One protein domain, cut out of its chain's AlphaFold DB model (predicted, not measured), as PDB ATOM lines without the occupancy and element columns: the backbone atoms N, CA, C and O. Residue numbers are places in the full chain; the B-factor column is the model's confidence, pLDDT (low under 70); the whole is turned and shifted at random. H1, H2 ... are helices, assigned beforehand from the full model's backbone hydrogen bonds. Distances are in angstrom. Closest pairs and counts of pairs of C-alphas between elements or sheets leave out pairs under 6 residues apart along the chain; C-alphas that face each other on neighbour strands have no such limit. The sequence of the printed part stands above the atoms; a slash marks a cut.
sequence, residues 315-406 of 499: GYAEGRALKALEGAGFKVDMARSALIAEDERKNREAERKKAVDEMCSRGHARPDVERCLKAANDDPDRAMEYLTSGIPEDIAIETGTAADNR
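AT A GLANCE: This is residues 315 to 406 of the 499 residues of the protein "Hypothetical protein" of Brandtodinium nutricula (UniProt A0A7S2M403). H1 folds back from one end of the long helix H2; H3 and H4 form a head at its other end, from which H5 turns back. The printed part is all helix, 92 residues with five named helices, H1 to H5. It is extended, with a radius of gyration of the C-alphas of 19.0 A, spanning 56 by 30 by 16 A.

IN THESE COORDINATES: H2, residues 332 to 361, runs 43.8 A from C-alpha 332 at (50.511, 51.807, -3.490) to C-alpha 361 at (45.159, 8.355, -4.425). H1 is residues 315 to 327, H3 366 to 375, H4 380 to 389, H5 393 to 406.

HOW THE PARTS SIT: H2 and H1 form a hairpin, opposite ways at a steep tilt of 43 degrees. H3 touches H2, the closest C-alphas being 366 and 360, 5.9 A, and H4, 372 and 383, 4.8 A. H5 touches H3, about perpendicular at 89 degrees. Every O i to N i+4 pair is within hydrogen-bond range in H1 to H4, 7 of 10 in H5.

THE WHOLE: The links are tight. pLDDT is under 70 at 16 residues, among them 399 to 406.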
ATOM      1  N   GLY A 315      59.205  42.733 -13.254       55.72
ATOM      2  CA  GLY A 315      59.448  43.792 -12.274       55.72
ATOM      3  C   GLY A 315      59.406  45.213 -12.859       55.72
ATOM      4  O   GLY A 315      58.957  46.140 -12.188       55.72
ATOM      5  N   TYR A 316      59.800  45.421 -14.123       54.59
ATOM      6  CA  TYR A 316      59.662  46.717 -14.805       54.59
ATOM      7  C   TYR A 316      58.207  47.035 -15.147       54.59
ATOM      8  O   TYR A 316      57.819  48.206 -15.100       54.59
ATOM      9  N   ALA A 317      57.408  46.028 -15.515       55.75
ATOM     10  CA  ALA A 317      55.984  46.193 -15.779       55.75
ATOM     11  C   ALA A 317      55.220  46.514 -14.485       55.75
ATOM     12  O   ALA A 317      54.467  47.491 -14.448       55.75
ATOM     13  N   GLU A 318      55.492  45.780 -13.405       61.28
ATOM     14  CA  GLU A 318      54.936  46.039 -12.072       61.28
ATOM     15  C   GLU A 318      55.408  47.379 -11.502       61.28
ATOM     16  O   GLU A 318      54.603  48.171 -11.015       61.28
ATOM     17  N   GLY A 319      56.694  47.707 -11.644       65.62
ATOM     18  CA  GLY A 319      57.247  48.986 -11.209       65.62
ATOM     19  C   GLY A 319      56.618  50.179 -11.935       65.62
ATOM     20  O   GLY A 319      56.323  51.199 -11.310       65.62
ATOM     21  N   ARG A 320      56.339  50.062 -13.243       70.19
ATOM     22  CA  ARG A 320      55.604  51.098 -13.991       70.19
ATOM     23  C   ARG A 320      54.139  51.188 -13.567       70.19
ATOM     24  O   ARG A 320      53.621  52.300 -13.479       70.19
ATOM     25  N   ALA A 321      53.497  50.054 -13.285       65.88
ATOM     26  CA  ALA A 321      52.125  49.989 -12.784       65.88
ATOM     27  C   ALA A 321      51.978  50.701 -11.436       65.88
ATOM     28  O   ALA A 321      51.139  51.586 -11.282       65.88
ATOM     29  N   LEU A 322      52.845  50.358 -10.483       69.19
ATOM     30  CA  LEU A 322      52.835  50.907  -9.132       69.19
ATOM     31  C   LEU A 322      53.152  52.405  -9.143       69.19
ATOM     32  O   LEU A 322      52.440  53.180  -8.512       69.19
ATOM     33  N   LYS A 323      54.132  52.839  -9.945       72.19
ATOM     34  CA  LYS A 323      54.480  54.262 -10.087       72.19
ATOM     35  C   LYS A 323      53.379  55.080 -10.775       72.19
ATOM     36  O   LYS A 323      53.181  56.252 -10.460       72.19
ATOM     37  N   ALA A 324      52.639  54.474 -11.703       70.50
ATOM     38  CA  ALA A 324      51.468  55.095 -12.314       70.50
ATOM     39  C   ALA A 324      50.284  55.218 -11.339       70.50
ATOM     40  O   ALA A 324      49.594  56.238 -11.352       70.50
ATOM     41  N   LEU A 325      50.065  54.209 -10.489       68.19
ATOM     42  CA  LEU A 325      49.063  54.245  -9.419       68.19
ATOM     43  C   LEU A 325      49.411  55.302  -8.362       68.19
ATOM     44  O   LEU A 325      48.536  56.064  -7.953       68.19
ATOM     45  N   GLU A 326      50.690  55.419  -8.002       76.06
ATOM     46  CA  GLU A 326      51.201  56.460  -7.105       76.06
ATOM     47  C   GLU A 326      50.952  57.866  -7.672       76.06
ATOM     48  O   GLU A 326      50.387  58.728  -7.000       76.06
ATOM     49  N   GLY A 327      51.271  58.079  -8.956       75.38
ATOM     50  CA  GLY A 327      51.009  59.342  -9.656       75.38
ATOM     51  C   GLY A 327      49.521  59.685  -9.812       75.38
ATOM     52  O   GLY A 327      49.179  60.842 -10.052       75.38
ATOM     53  N   ALA A 328      48.631  58.702  -9.661       73.25
ATOM     54  CA  ALA A 328      47.182  58.879  -9.661       73.25
ATOM     55  C   ALA A 328      46.582  59.032  -8.246       73.25
ATOM     56  O   ALA A 328      45.365  59.149  -8.120       73.25
ATOM     57  N   GLY A 329      47.411  59.065  -7.194       78.81
ATOM     58  CA  GLY A 329      46.978  59.254  -5.806       78.81
ATOM     59  C   GLY A 329      46.468  57.986  -5.112       78.81
ATOM     60  O   GLY A 329      45.876  58.082  -4.037       78.81
ATOM     61  N   PHE A 330      46.681  56.802  -5.695       71.81
ATOM     62  CA  PHE A 330      46.329  55.536  -5.052       71.81
ATOM     63  C   PHE A 330      47.385  55.139  -4.017       71.81
ATOM     64  O   PHE A 330      48.588  55.298  -4.231       71.81
ATOM     65  N   LYS A 331      46.936  54.572  -2.890       83.81
ATOM     66  CA  LYS A 331      47.821  54.022  -1.855       83.81
ATOM     67  C   LYS A 331      48.485  52.746  -2.377       83.81
ATOM     68  O   LYS A 331      47.895  51.668  -2.321       83.81
ATOM     69  N   VAL A 332      49.708  52.883  -2.883       79.31
ATOM     70  CA  VAL A 332      50.511  51.807  -3.490       79.31
ATOM     71  C   VAL A 332      50.643  50.593  -2.565       79.31
ATOM     72  O   VAL A 332      50.532  49.460  -3.029       79.31
ATOM     73  N   ASP A 333      50.767  50.814  -1.254       78.56
ATOM     74  CA  ASP A 333      50.878  49.740  -0.257       78.56
ATOM     75  C   ASP A 333      49.644  48.829  -0.216       78.56
ATOM     76  O   ASP A 333      49.762  47.620  -0.019       78.56
ATOM     77  N   MET A 334      48.453  49.384  -0.460       79.06
ATOM     78  CA  MET A 334      47.208  48.614  -0.484       79.06
ATOM     79  C   MET A 334      47.107  47.762  -1.755       79.06
ATOM     80  O   MET A 334      46.721  46.598  -1.681       79.06
ATOM     81  N   ALA A 335      47.517  48.307  -2.904       75.88
ATOM     82  CA  ALA A 335      47.577  47.561  -4.162       75.88
ATOM     83  C   ALA A 335      48.619  46.433  -4.101       75.88
ATOM     84  O   ALA A 335      48.350  45.313  -4.529       75.88
ATOM     85  N   ARG A 336      49.783  46.704  -3.500       81.12
ATOM     86  CA  ARG A 336      50.829  45.699  -3.285       81.12
ATOM     87  C   ARG A 336      50.358  44.581  -2.356       81.12
ATOM     88  O   ARG A 336      50.564  43.414  -2.663       81.12
ATOM     89  N   SER A 337      49.681  44.935  -1.264       81.75
ATOM     90  CA  SER A 337      49.109  43.954  -0.332       81.75
ATOM     91  C   SER A 337      48.038  43.084  -1.000       81.75
ATOM     92  O   SER A 337      47.978  41.888  -0.740       81.75
ATOM     93  N   ALA A 338      47.222  43.656  -1.891       83.06
ATOM     94  CA  ALA A 338      46.209  42.907  -2.635       83.06
ATOM     95  C   ALA A 338      46.822  41.907  -3.630       83.06
ATOM     96  O   ALA A 338      46.342  40.781  -3.719       83.06
ATOM     97  N   LEU A 339      47.895  42.290  -4.332       80.38
ATOM     98  CA  LEU A 339      48.614  41.390  -5.242       80.38
ATOM     99  C   LEU A 339      49.255  40.219  -4.489       80.38
ATOM    100  O   LEU A 339      49.052  39.070  -4.869       80.38
ATOM    101  N   ILE A 340      49.942  40.502  -3.376       85.44
ATOM    102  CA  ILE A 340      50.522  39.460  -2.514       85.44
ATOM    103  C   ILE A 340      49.424  38.505  -2.020       85.44
ATOM    104  O   ILE A 340      49.578  37.290  -2.097       85.44
ATOM    105  N   ALA A 341      48.280  39.038  -1.580       88.94
ATOM    106  CA  ALA A 341      47.159  38.222  -1.125       88.94
ATOM    107  C   ALA A 341      46.553  37.345  -2.238       88.94
ATOM    108  O   ALA A 341      46.077  36.240  -1.958       88.94
ATOM    109  N   GLU A 342      46.551  37.810  -3.492       88.31
ATOM    110  CA  GLU A 342      46.076  37.023  -4.632       88.31
ATOM    111  C   GLU A 342      47.024  35.866  -4.964       88.31
ATOM    112  O   GLU A 342      46.554  34.744  -5.177       88.31
ATOM    113  N   ASP A 343      48.333  36.107  -4.961       86.81
ATOM    114  CA  ASP A 343      49.328  35.061  -5.207       86.81
ATOM    115  C   ASP A 343      49.337  34.020  -4.087       86.81
ATOM    116  O   ASP A 343      49.314  32.818  -4.358       86.81
ATOM    117  N   GLU A 344      49.242  34.447  -2.825       91.81
ATOM    118  CA  GLU A 344      49.068  33.525  -1.703       91.81
ATOM    119  C   GLU A 344      47.781  32.701  -1.823       91.81
ATOM    120  O   GLU A 344      47.761  31.522  -1.473       91.81
ATOM    121  N   ARG A 345      46.686  33.295  -2.320       91.81
ATOM    122  CA  ARG A 345      45.438  32.558  -2.569       91.81
ATOM    123  C   ARG A 345      45.633  31.490  -3.645       91.81
ATOM    124  O   ARG A 345      45.212  30.358  -3.429       91.81
ATOM    125  N   LYS A 346      46.286  31.824  -4.763       92.19
ATOM    126  CA  LYS A 346      46.588  30.861  -5.836       92.19
ATOM    127  C   LYS A 346      47.495  29.736  -5.341       92.19
ATOM    128  O   LYS A 346      47.240  28.576  -5.660       92.19
ATOM    129  N   ASN A 347      48.504  30.056  -4.530       93.12
ATOM    130  CA  ASN A 347      49.392  29.046  -3.961       93.12
ATOM    131  C   ASN A 347      48.638  28.107  -3.004       93.12
ATOM    132  O   ASN A 347      48.730  26.890  -3.148       93.12
ATOM    133  N   ARG A 348      47.791  28.651  -2.115       92.69
ATOM    134  CA  ARG A 348      46.921  27.848  -1.235       92.69
ATOM    135  C   ARG A 348      45.957  26.953  -2.022       92.69
ATOM    136  O   ARG A 348      45.759  25.799  -1.659       92.69
ATOM    137  N   GLU A 349      45.376  27.441  -3.119       94.44
ATOM    138  CA  GLU A 349      44.502  26.635  -3.989       94.44
ATOM    139  C   GLU A 349      45.259  25.483  -4.673       94.44
ATOM    140  O   GLU A 349      44.730  24.370  -4.770       94.44
ATOM    141  N   ALA A 350      46.498  25.718  -5.113       95.62
ATOM    142  CA  ALA A 350      47.349  24.689  -5.706       95.62
ATOM    143  C   ALA A 350      47.775  23.624  -4.678       95.62
ATOM    144  O   ALA A 350      47.685  22.427  -4.962       95.62
ATOM    145  N   GLU A 351      48.174  24.042  -3.474       95.50
ATOM    146  CA  GLU A 351      48.505  23.146  -2.357       95.50
ATOM    147  C   GLU A 351      47.292  22.314  -1.930       95.50
ATOM    148  O   GLU A 351      47.389  21.090  -1.820       95.50
ATOM    149  N   ARG A 352      46.117  22.945  -1.808       97.12
ATOM    150  CA  ARG A 352      44.848  22.262  -1.533       97.12
ATOM    151  C   ARG A 352      44.529  21.218  -2.599       97.12
ATOM    152  O   ARG A 352      44.155  20.100  -2.262       97.12
ATOM    153  N   LYS A 353      44.693  21.543  -3.886       97.19
ATOM    154  CA  LYS A 353      44.466  20.588  -4.984       97.19
ATOM    155  C   LYS A 353      45.412  19.388  -4.891       97.19
ATOM    156  O   LYS A 353      44.957  18.254  -5.004       97.19
ATOM    157  N   LYS A 354      46.697  19.631  -4.618       97.94
ATOM    158  CA  LYS A 354      47.693  18.571  -4.420       97.94
ATOM    159  C   LYS A 354      47.326  17.662  -3.241       97.94
ATOM    160  O   LYS A 354      47.400  16.445  -3.379       97.94
ATOM    161  N   ALA A 355      46.882  18.239  -2.123       98.06
ATOM    162  CA  ALA A 355      46.416  17.485  -0.961       98.06
ATOM    163  C   ALA A 355      45.181  16.628  -1.289       98.06
ATOM    164  O   ALA A 355      45.133  15.455  -0.924       98.06
ATOM    165  N   VAL A 356      44.212  17.179  -2.032       98.25
ATOM    166  CA  VAL A 356      43.033  16.426  -2.492       98.25
ATOM    167  C   VAL A 356      43.451  15.229  -3.346       98.25
ATOM    168  O   VAL A 356      43.004  14.111  -3.083       98.25
ATOM    169  N   ASP A 357      44.319  15.442  -4.335       98.19
ATOM    170  CA  ASP A 357      44.774  14.391  -5.250       98.19
ATOM    171  C   ASP A 357      45.565  13.293  -4.508       98.19
ATOM    172  O   ASP A 357      45.376  12.100  -4.770       98.19
ATOM    173  N   GLU A 358      46.397  13.667  -3.528       98.25
ATOM    174  CA  GLU A 358      47.148  12.724  -2.692       98.25
ATOM    175  C   GLU A 358      46.225  11.857  -1.821       98.25
ATOM    176  O   GLU A 358      46.370  10.632  -1.793       98.25
ATOM    177  N   MET A 359      45.237  12.456  -1.150       98.31
ATOM    178  CA  MET A 359      44.287  11.710  -0.314       98.31
ATOM    179  C   MET A 359      43.348  10.831  -1.150       98.31
ATOM    180  O   MET A 359      43.058   9.699  -0.759       98.31
ATOM    181  N   CYS A 360      42.928  11.296  -2.332       98.19
ATOM    182  CA  CYS A 360      42.152  10.482  -3.273       98.19
ATOM    183  C   CYS A 360      42.958   9.271  -3.767       98.19
ATOM    184  O   CYS A 360      42.424   8.167  -3.860       98.19
ATOM    185  N   SER A 361      44.260   9.446  -4.016       98.12
ATOM    186  CA  SER A 361      45.159   8.355  -4.425       98.12
ATOM    187  C   SER A 361      45.327   7.278  -3.345       98.12
ATOM    188  O   SER A 361      45.631   6.130  -3.663       98.12
ATOM    189  N   ARG A 362      45.082   7.617  -2.072       97.94
ATOM    190  CA  ARG A 362      45.052   6.671  -0.942       97.94
ATOM    191  C   ARG A 362      43.706   5.944  -0.787       97.94
ATOM    192  O   ARG A 362      43.578   5.100   0.093       97.94
ATOM    193  N   GLY A 363      42.724   6.233  -1.645       98.19
ATOM    194  CA  GLY A 363      41.426   5.551  -1.686       98.19
ATOM    195  C   GLY A 363      40.287   6.263  -0.952       98.19
ATOM    196  O   GLY A 363      39.200   5.699  -0.845       98.19
ATOM    197  N   HIS A 364      40.495   7.488  -0.461       98.38
ATOM    198  CA  HIS A 364      39.418   8.284   0.132       98.38
ATOM    199  C   HIS A 364      38.530   8.907  -0.953       98.38
ATOM    200  O   HIS A 364      39.014   9.347  -1.998       98.38
ATOM    201  N   ALA A 365      37.219   8.978  -0.713       98.12
ATOM    202  CA  ALA A 365      36.306   9.630  -1.641       98.12
ATOM    203  C   ALA A 365      36.548  11.149  -1.643       98.12
ATOM    204  O   ALA A 365      36.553  11.795  -0.595       98.12
ATOM    205  N   ARG A 366      36.690  11.738  -2.835       97.75
ATOM    206  CA  ARG A 366      36.884  13.184  -3.023       97.75
ATOM    207  C   ARG A 366      35.934  14.087  -2.210       97.75
ATOM    208  O   ARG A 366      36.441  15.033  -1.609       97.75
ATOM    209  N   PRO A 367      34.606  13.842  -2.135       97.62
ATOM    210  CA  PRO A 367      33.721  14.690  -1.329       97.62
ATOM    211  C   PRO A 367      34.049  14.661   0.172       97.62
ATOM    212  O   PRO A 367      33.915  15.690   0.837       97.62
ATOM    213  N   ASP A 368      34.523  13.531   0.701       97.81
ATOM    214  CA  ASP A 368      34.908  13.408   2.111       97.81
ATOM    215  C   ASP A 368      36.237  14.118   2.377       97.81
ATOM    216  O   ASP A 368      36.368  14.837   3.369       97.81
ATOM    217  N   VAL A 369      37.194  13.993   1.452       98.25
ATOM    218  CA  VAL A 369      38.486  14.698   1.487       98.25
ATOM    219  C   VAL A 369      38.283  16.212   1.497       98.25
ATOM    220  O   VAL A 369      38.828  16.910   2.349       98.25
ATOM    221  N   GLU A 370      37.464  16.738   0.583       97.38
ATOM    222  CA  GLU A 370      37.200  18.176   0.498       97.38
ATOM    223  C   GLU A 370      36.450  18.702   1.734       97.38
ATOM    224  O   GLU A 370      36.716  19.823   2.180       97.38
ATOM    225  N   ARG A 371      35.555  17.893   2.322       97.00
ATOM    226  CA  ARG A 371      34.874  18.222   3.584       97.00
ATOM    227  C   ARG A 371      35.855  18.251   4.761       97.00
ATOM    228  O   ARG A 371      35.812  19.200   5.544       97.00
ATOM    229  N   CYS A 372      36.747  17.266   4.862       97.56
ATOM    230  CA  CYS A 372      37.749  17.182   5.926       97.56
ATOM    231  C   CYS A 372      38.799  18.294   5.818       97.56
ATOM    232  O   CYS A 372      39.087  18.928   6.827       97.56
ATOM    233  N   LEU A 373      39.293  18.610   4.614       97.50
ATOM    234  CA  LEU A 373      40.194  19.751   4.389       97.50
ATOM    235  C   LEU A 373      39.543  21.070   4.799       97.50
ATOM    236  O   LEU A 373      40.157  21.873   5.492       97.50
ATOM    237  N   LYS A 374      38.269  21.271   4.447       96.38
ATOM    238  CA  LYS A 374      37.542  22.476   4.856       96.38
ATOM    239  C   LYS A 374      37.396  22.569   6.381       96.38
ATOM    240  O   LYS A 374      37.570  23.651   6.933       96.38
ATOM    241  N   ALA A 375      37.092  21.460   7.057       96.25
ATOM    242  CA  ALA A 375      37.007  21.405   8.520       96.25
ATOM    243  C   ALA A 375      38.375  21.585   9.204       96.25
ATOM    244  O   ALA A 375      38.457  22.141  10.294       96.25
ATOM    245  N   ALA A 376      39.450  21.153   8.547       97.25
ATOM    246  CA  ALA A 376      40.828  21.293   8.999       97.25
ATOM    247  C   ALA A 376      41.468  22.647   8.639       97.25
ATOM    248  O   ALA A 376      42.648  22.839   8.908       97.25
ATOM    249  N   ASN A 377      40.715  23.587   8.049       96.19
ATOM    250  CA  ASN A 377      41.235  24.868   7.559       96.19
ATOM    251  C   ASN A 377      42.417  24.694   6.578       96.19
ATOM    252  O   ASN A 377      43.454  25.340   6.712       96.19
ATOM    253  N   ASP A 378      42.234  23.792   5.611       96.50
ATOM    254  CA  ASP A 378      43.187  23.408   4.562       96.50
ATOM    255  C   ASP A 378      44.513  22.796   5.072       96.50
ATOM    256  O   ASP A 378      45.484  22.713   4.323       96.50
ATOM    257  N   ASP A 379      44.549  22.296   6.314       97.50
ATOM    258  CA  ASP A 379      45.658  21.494   6.848       97.50
ATOM    259  C   ASP A 379      45.513  20.010   6.430       97.50
ATOM    260  O   ASP A 379      44.548  19.346   6.840       97.50
ATOM    261  N   PRO A 380      46.432  19.459   5.612       97.81
ATOM    262  CA  PRO A 380      46.315  18.101   5.097       97.81
ATOM    263  C   PRO A 380      46.497  17.016   6.166       97.81
ATOM    264  O   PRO A 380      45.835  15.978   6.088       97.81
ATOM    265  N   ASP A 381      47.343  17.239   7.171       97.81
ATOM    266  CA  ASP A 381      47.610  16.247   8.217       97.81
ATOM    267  C   ASP A 381      46.385  16.099   9.120       97.81
ATOM    268  O   ASP A 381      45.920  14.990   9.405       97.81
ATOM    269  N   ARG A 382      45.774  17.230   9.476       97.94
ATOM    270  CA  ARG A 382      44.537  17.257  10.260       97.94
ATOM    271  C   ARG A 382      43.327  16.760   9.463       97.94
ATOM    272  O   ARG A 382      42.444  16.108  10.018       97.94
ATOM    273  N   ALA A 383      43.288  16.993   8.151       98.25
ATOM    274  CA  ALA A 383      42.258  16.417   7.287       98.25
ATOM    275  C   ALA A 383      42.348  14.882   7.216       98.25
ATOM    276  O   ALA A 383      41.315  14.214   7.241       98.25
ATOM    277  N   MET A 384      43.559  14.313   7.186       98.19
ATOM    278  CA  MET A 384      43.765  12.860   7.279       98.19
ATOM    279  C   MET A 384      43.303  12.291   8.628       98.19
ATOM    280  O   MET A 384      42.717  11.206   8.675       98.19
ATOM    281  N   GLU A 385      43.508  13.025   9.721       98.00
ATOM    282  CA  GLU A 385      42.969  12.655  11.032       98.00
ATOM    283  C   GLU A 385      41.433  12.616  11.005       98.00
ATOM    284  O   GLU A 385      40.838  11.628  11.436       98.00
ATOM    285  N   TYR A 386      40.775  13.617  10.414       98.19
ATOM    286  CA  TYR A 386      39.313  13.631  10.265       98.19
ATOM    287  C   TYR A 386      38.769  12.552   9.331       98.19
ATOM    288  O   TYR A 386      37.684  12.030   9.580       98.19
ATOM    289  N   LEU A 387      39.524  12.148   8.309       97.88
ATOM    290  CA  LEU A 387      39.139  11.027   7.448       97.88
ATOM    291  C   LEU A 387      39.152   9.680   8.184       97.88
ATOM    292  O   LEU A 387      38.410   8.778   7.804       97.88
ATOM    293  N   THR A 388      39.983   9.530   9.221       97.69
ATOM    294  CA  THR A 388      40.114   8.274   9.982       97.69
ATOM    295  C   THR A 388      39.271   8.252  11.257       97.69
ATOM    296  O   THR A 388      38.701   7.216  11.589       97.69
ATOM    297  N   SER A 389      39.169   9.382  11.957       97.44
ATOM    298  CA  SER A 389      38.460   9.508  13.239       97.44
ATOM    299  C   SER A 389      37.041  10.078  13.115       97.44
ATOM    300  O   SER A 389      36.237   9.918  14.033       97.44
ATOM    301  N   GLY A 390      36.711  10.691  11.974       97.19
ATOM    302  CA  GLY A 390      35.518  11.516  11.792       97.19
ATOM    303  C   GLY A 390      35.770  12.985  12.158       97.19
ATOM    304  O   GLY A 390      36.677  13.318  12.917       97.19
ATOM    305  N   ILE A 391      34.960  13.892  11.606       96.75
ATOM    306  CA  ILE A 391      35.008  15.321  11.952       96.75
ATOM    307  C   ILE A 391      34.310  15.511  13.313       96.75
ATOM    308  O   ILE A 391      33.155  15.097  13.437       96.75
ATOM    309  N   PRO A 392      34.947  16.151  14.313       95.00
ATOM    310  CA  PRO A 392      34.304  16.475  15.587       95.00
ATOM    311  C   PRO A 392      33.019  17.296  15.389       95.00
ATOM    312  O   PRO A 392      33.005  18.238  14.591       95.00
ATOM    313  N   GLU A 393      31.954  16.972  16.130       92.06
ATOM    314  CA  GLU A 393      30.635  17.622  15.995       92.06
ATOM    315  C   GLU A 393      30.707  19.146  16.179       92.06
ATOM    316  O   GLU A 393      30.068  19.888  15.432       92.06
ATOM    317  N   ASP A 394      31.567  19.620  17.082       90.81
ATOM    318  CA  ASP A 394      31.760  21.048  17.354       90.81
ATOM    319  C   ASP A 394      32.226  21.824  16.103       90.81
ATOM    320  O   ASP A 394      31.777  22.940  15.841       90.81
ATOM    321  N   ILE A 395      33.064  21.207  15.261       89.62
ATOM    322  CA  ILE A 395      33.614  21.817  14.034       89.62
ATOM    323  C   ILE A 395      32.619  21.703  12.868       89.62
ATOM    324  O   ILE A 395      32.559  22.564  11.980       89.62
ATOM    325  N   ALA A 396      31.791  20.655  12.868       82.62
ATOM    326  CA  ALA A 396      30.728  20.488  11.880       82.62
ATOM    327  C   ALA A 396      29.689  21.624  11.964       82.62
ATOM    328  O   ALA A 396      29.172  22.066  10.935       82.62
ATOM    329  N   ILE A 397      29.433  22.153  13.166       81.06
ATOM    330  CA  ILE A 397      28.513  23.280  13.380       81.06
ATOM    331  C   ILE A 397      29.128  24.597  12.871       81.06
ATOM    332  O   ILE A 397      28.473  25.359  12.151       81.06
ATOM    333  N   GLU A 398      30.405  24.857  13.166       74.06
ATOM    334  CA  GLU A 398      31.090  26.081  12.720       74.06
ATOM    335  C   GLU A 398      31.227  26.155  11.190       74.06
ATOM    336  O   GLU A 398      30.991  27.200  10.578       74.06
ATOM    337  N   THR A 399      31.521  25.033  10.531       68.81
ATOM    338  CA  THR A 399      31.619  24.990   9.062       68.81
ATOM    339  C   THR A 399      30.275  25.185   8.350       68.81
ATOM    340  O   THR A 399      30.267  25.649   7.200       68.81
ATOM    341  N   GLY A 400      29.154  24.895   9.024       67.44
ATOM    342  CA  GLY A 400      27.798  25.204   8.563       67.44
ATOM    343  C   GLY A 400      27.500  26.707   8.578       67.44
ATOM    344  O   GLY A 400      27.069  27.259   7.569       67.44
ATOM    345  N   THR A 401      27.841  27.402   9.666       65.31
ATOM    346  CA  THR A 401      27.596  28.856   9.804       65.31
ATOM    347  C   THR A 401      28.488  29.720   8.898       65.31
ATOM    348  O   THR A 401      28.118  30.827   8.499       65.31
ATOM    349  N   ALA A 402      29.649  29.209   8.474       58.50
ATOM    350  CA  ALA A 402      30.498  29.872   7.483       58.50
ATOM    351  C   ALA A 402      29.850  29.975   6.082       58.50
ATOM    352  O   ALA A 402      30.208  30.869   5.308       58.50
ATOM    353  N   ALA A 403      28.901  29.092   5.740       58.69
ATOM    354  CA  ALA A 403      28.148  29.181   4.486       58.69
ATOM    355  C   ALA A 403      27.192  30.389   4.489       58.69
ATOM    356  O   ALA A 403      27.166  31.135   3.508       58.69
ATOM    357  N   ASP A 404      26.534  30.661   5.616       65.25
ATOM    358  CA  ASP A 404      25.661  31.829   5.795       65.25
ATOM    359  C   ASP A 404      26.461  33.145   5.736       65.25
ATOM    360  O   ASP A 404      26.054  34.123   5.104       65.25
ATOM    361  N   ASN A 405      27.684  33.150   6.278       63.91
ATOM    362  CA  ASN A 405      28.604  34.287   6.157       63.91
ATOM    363  C   ASN A 405      29.125  34.511   4.724       63.91
ATOM    364  O   ASN A 405      29.507  35.629   4.367       63.91
ATOM    365  N   ARG A 406      29.149  33.475   3.875       65.62
ATOM    366  CA  ARG A 406      29.515  33.613   2.456       65.62
ATOM    367  C   ARG A 406      28.409  34.315   1.668       65.62
ATOM    368  O   ARG A 406      28.733  35.115   0.793       65.62
TER     369      ARG A 406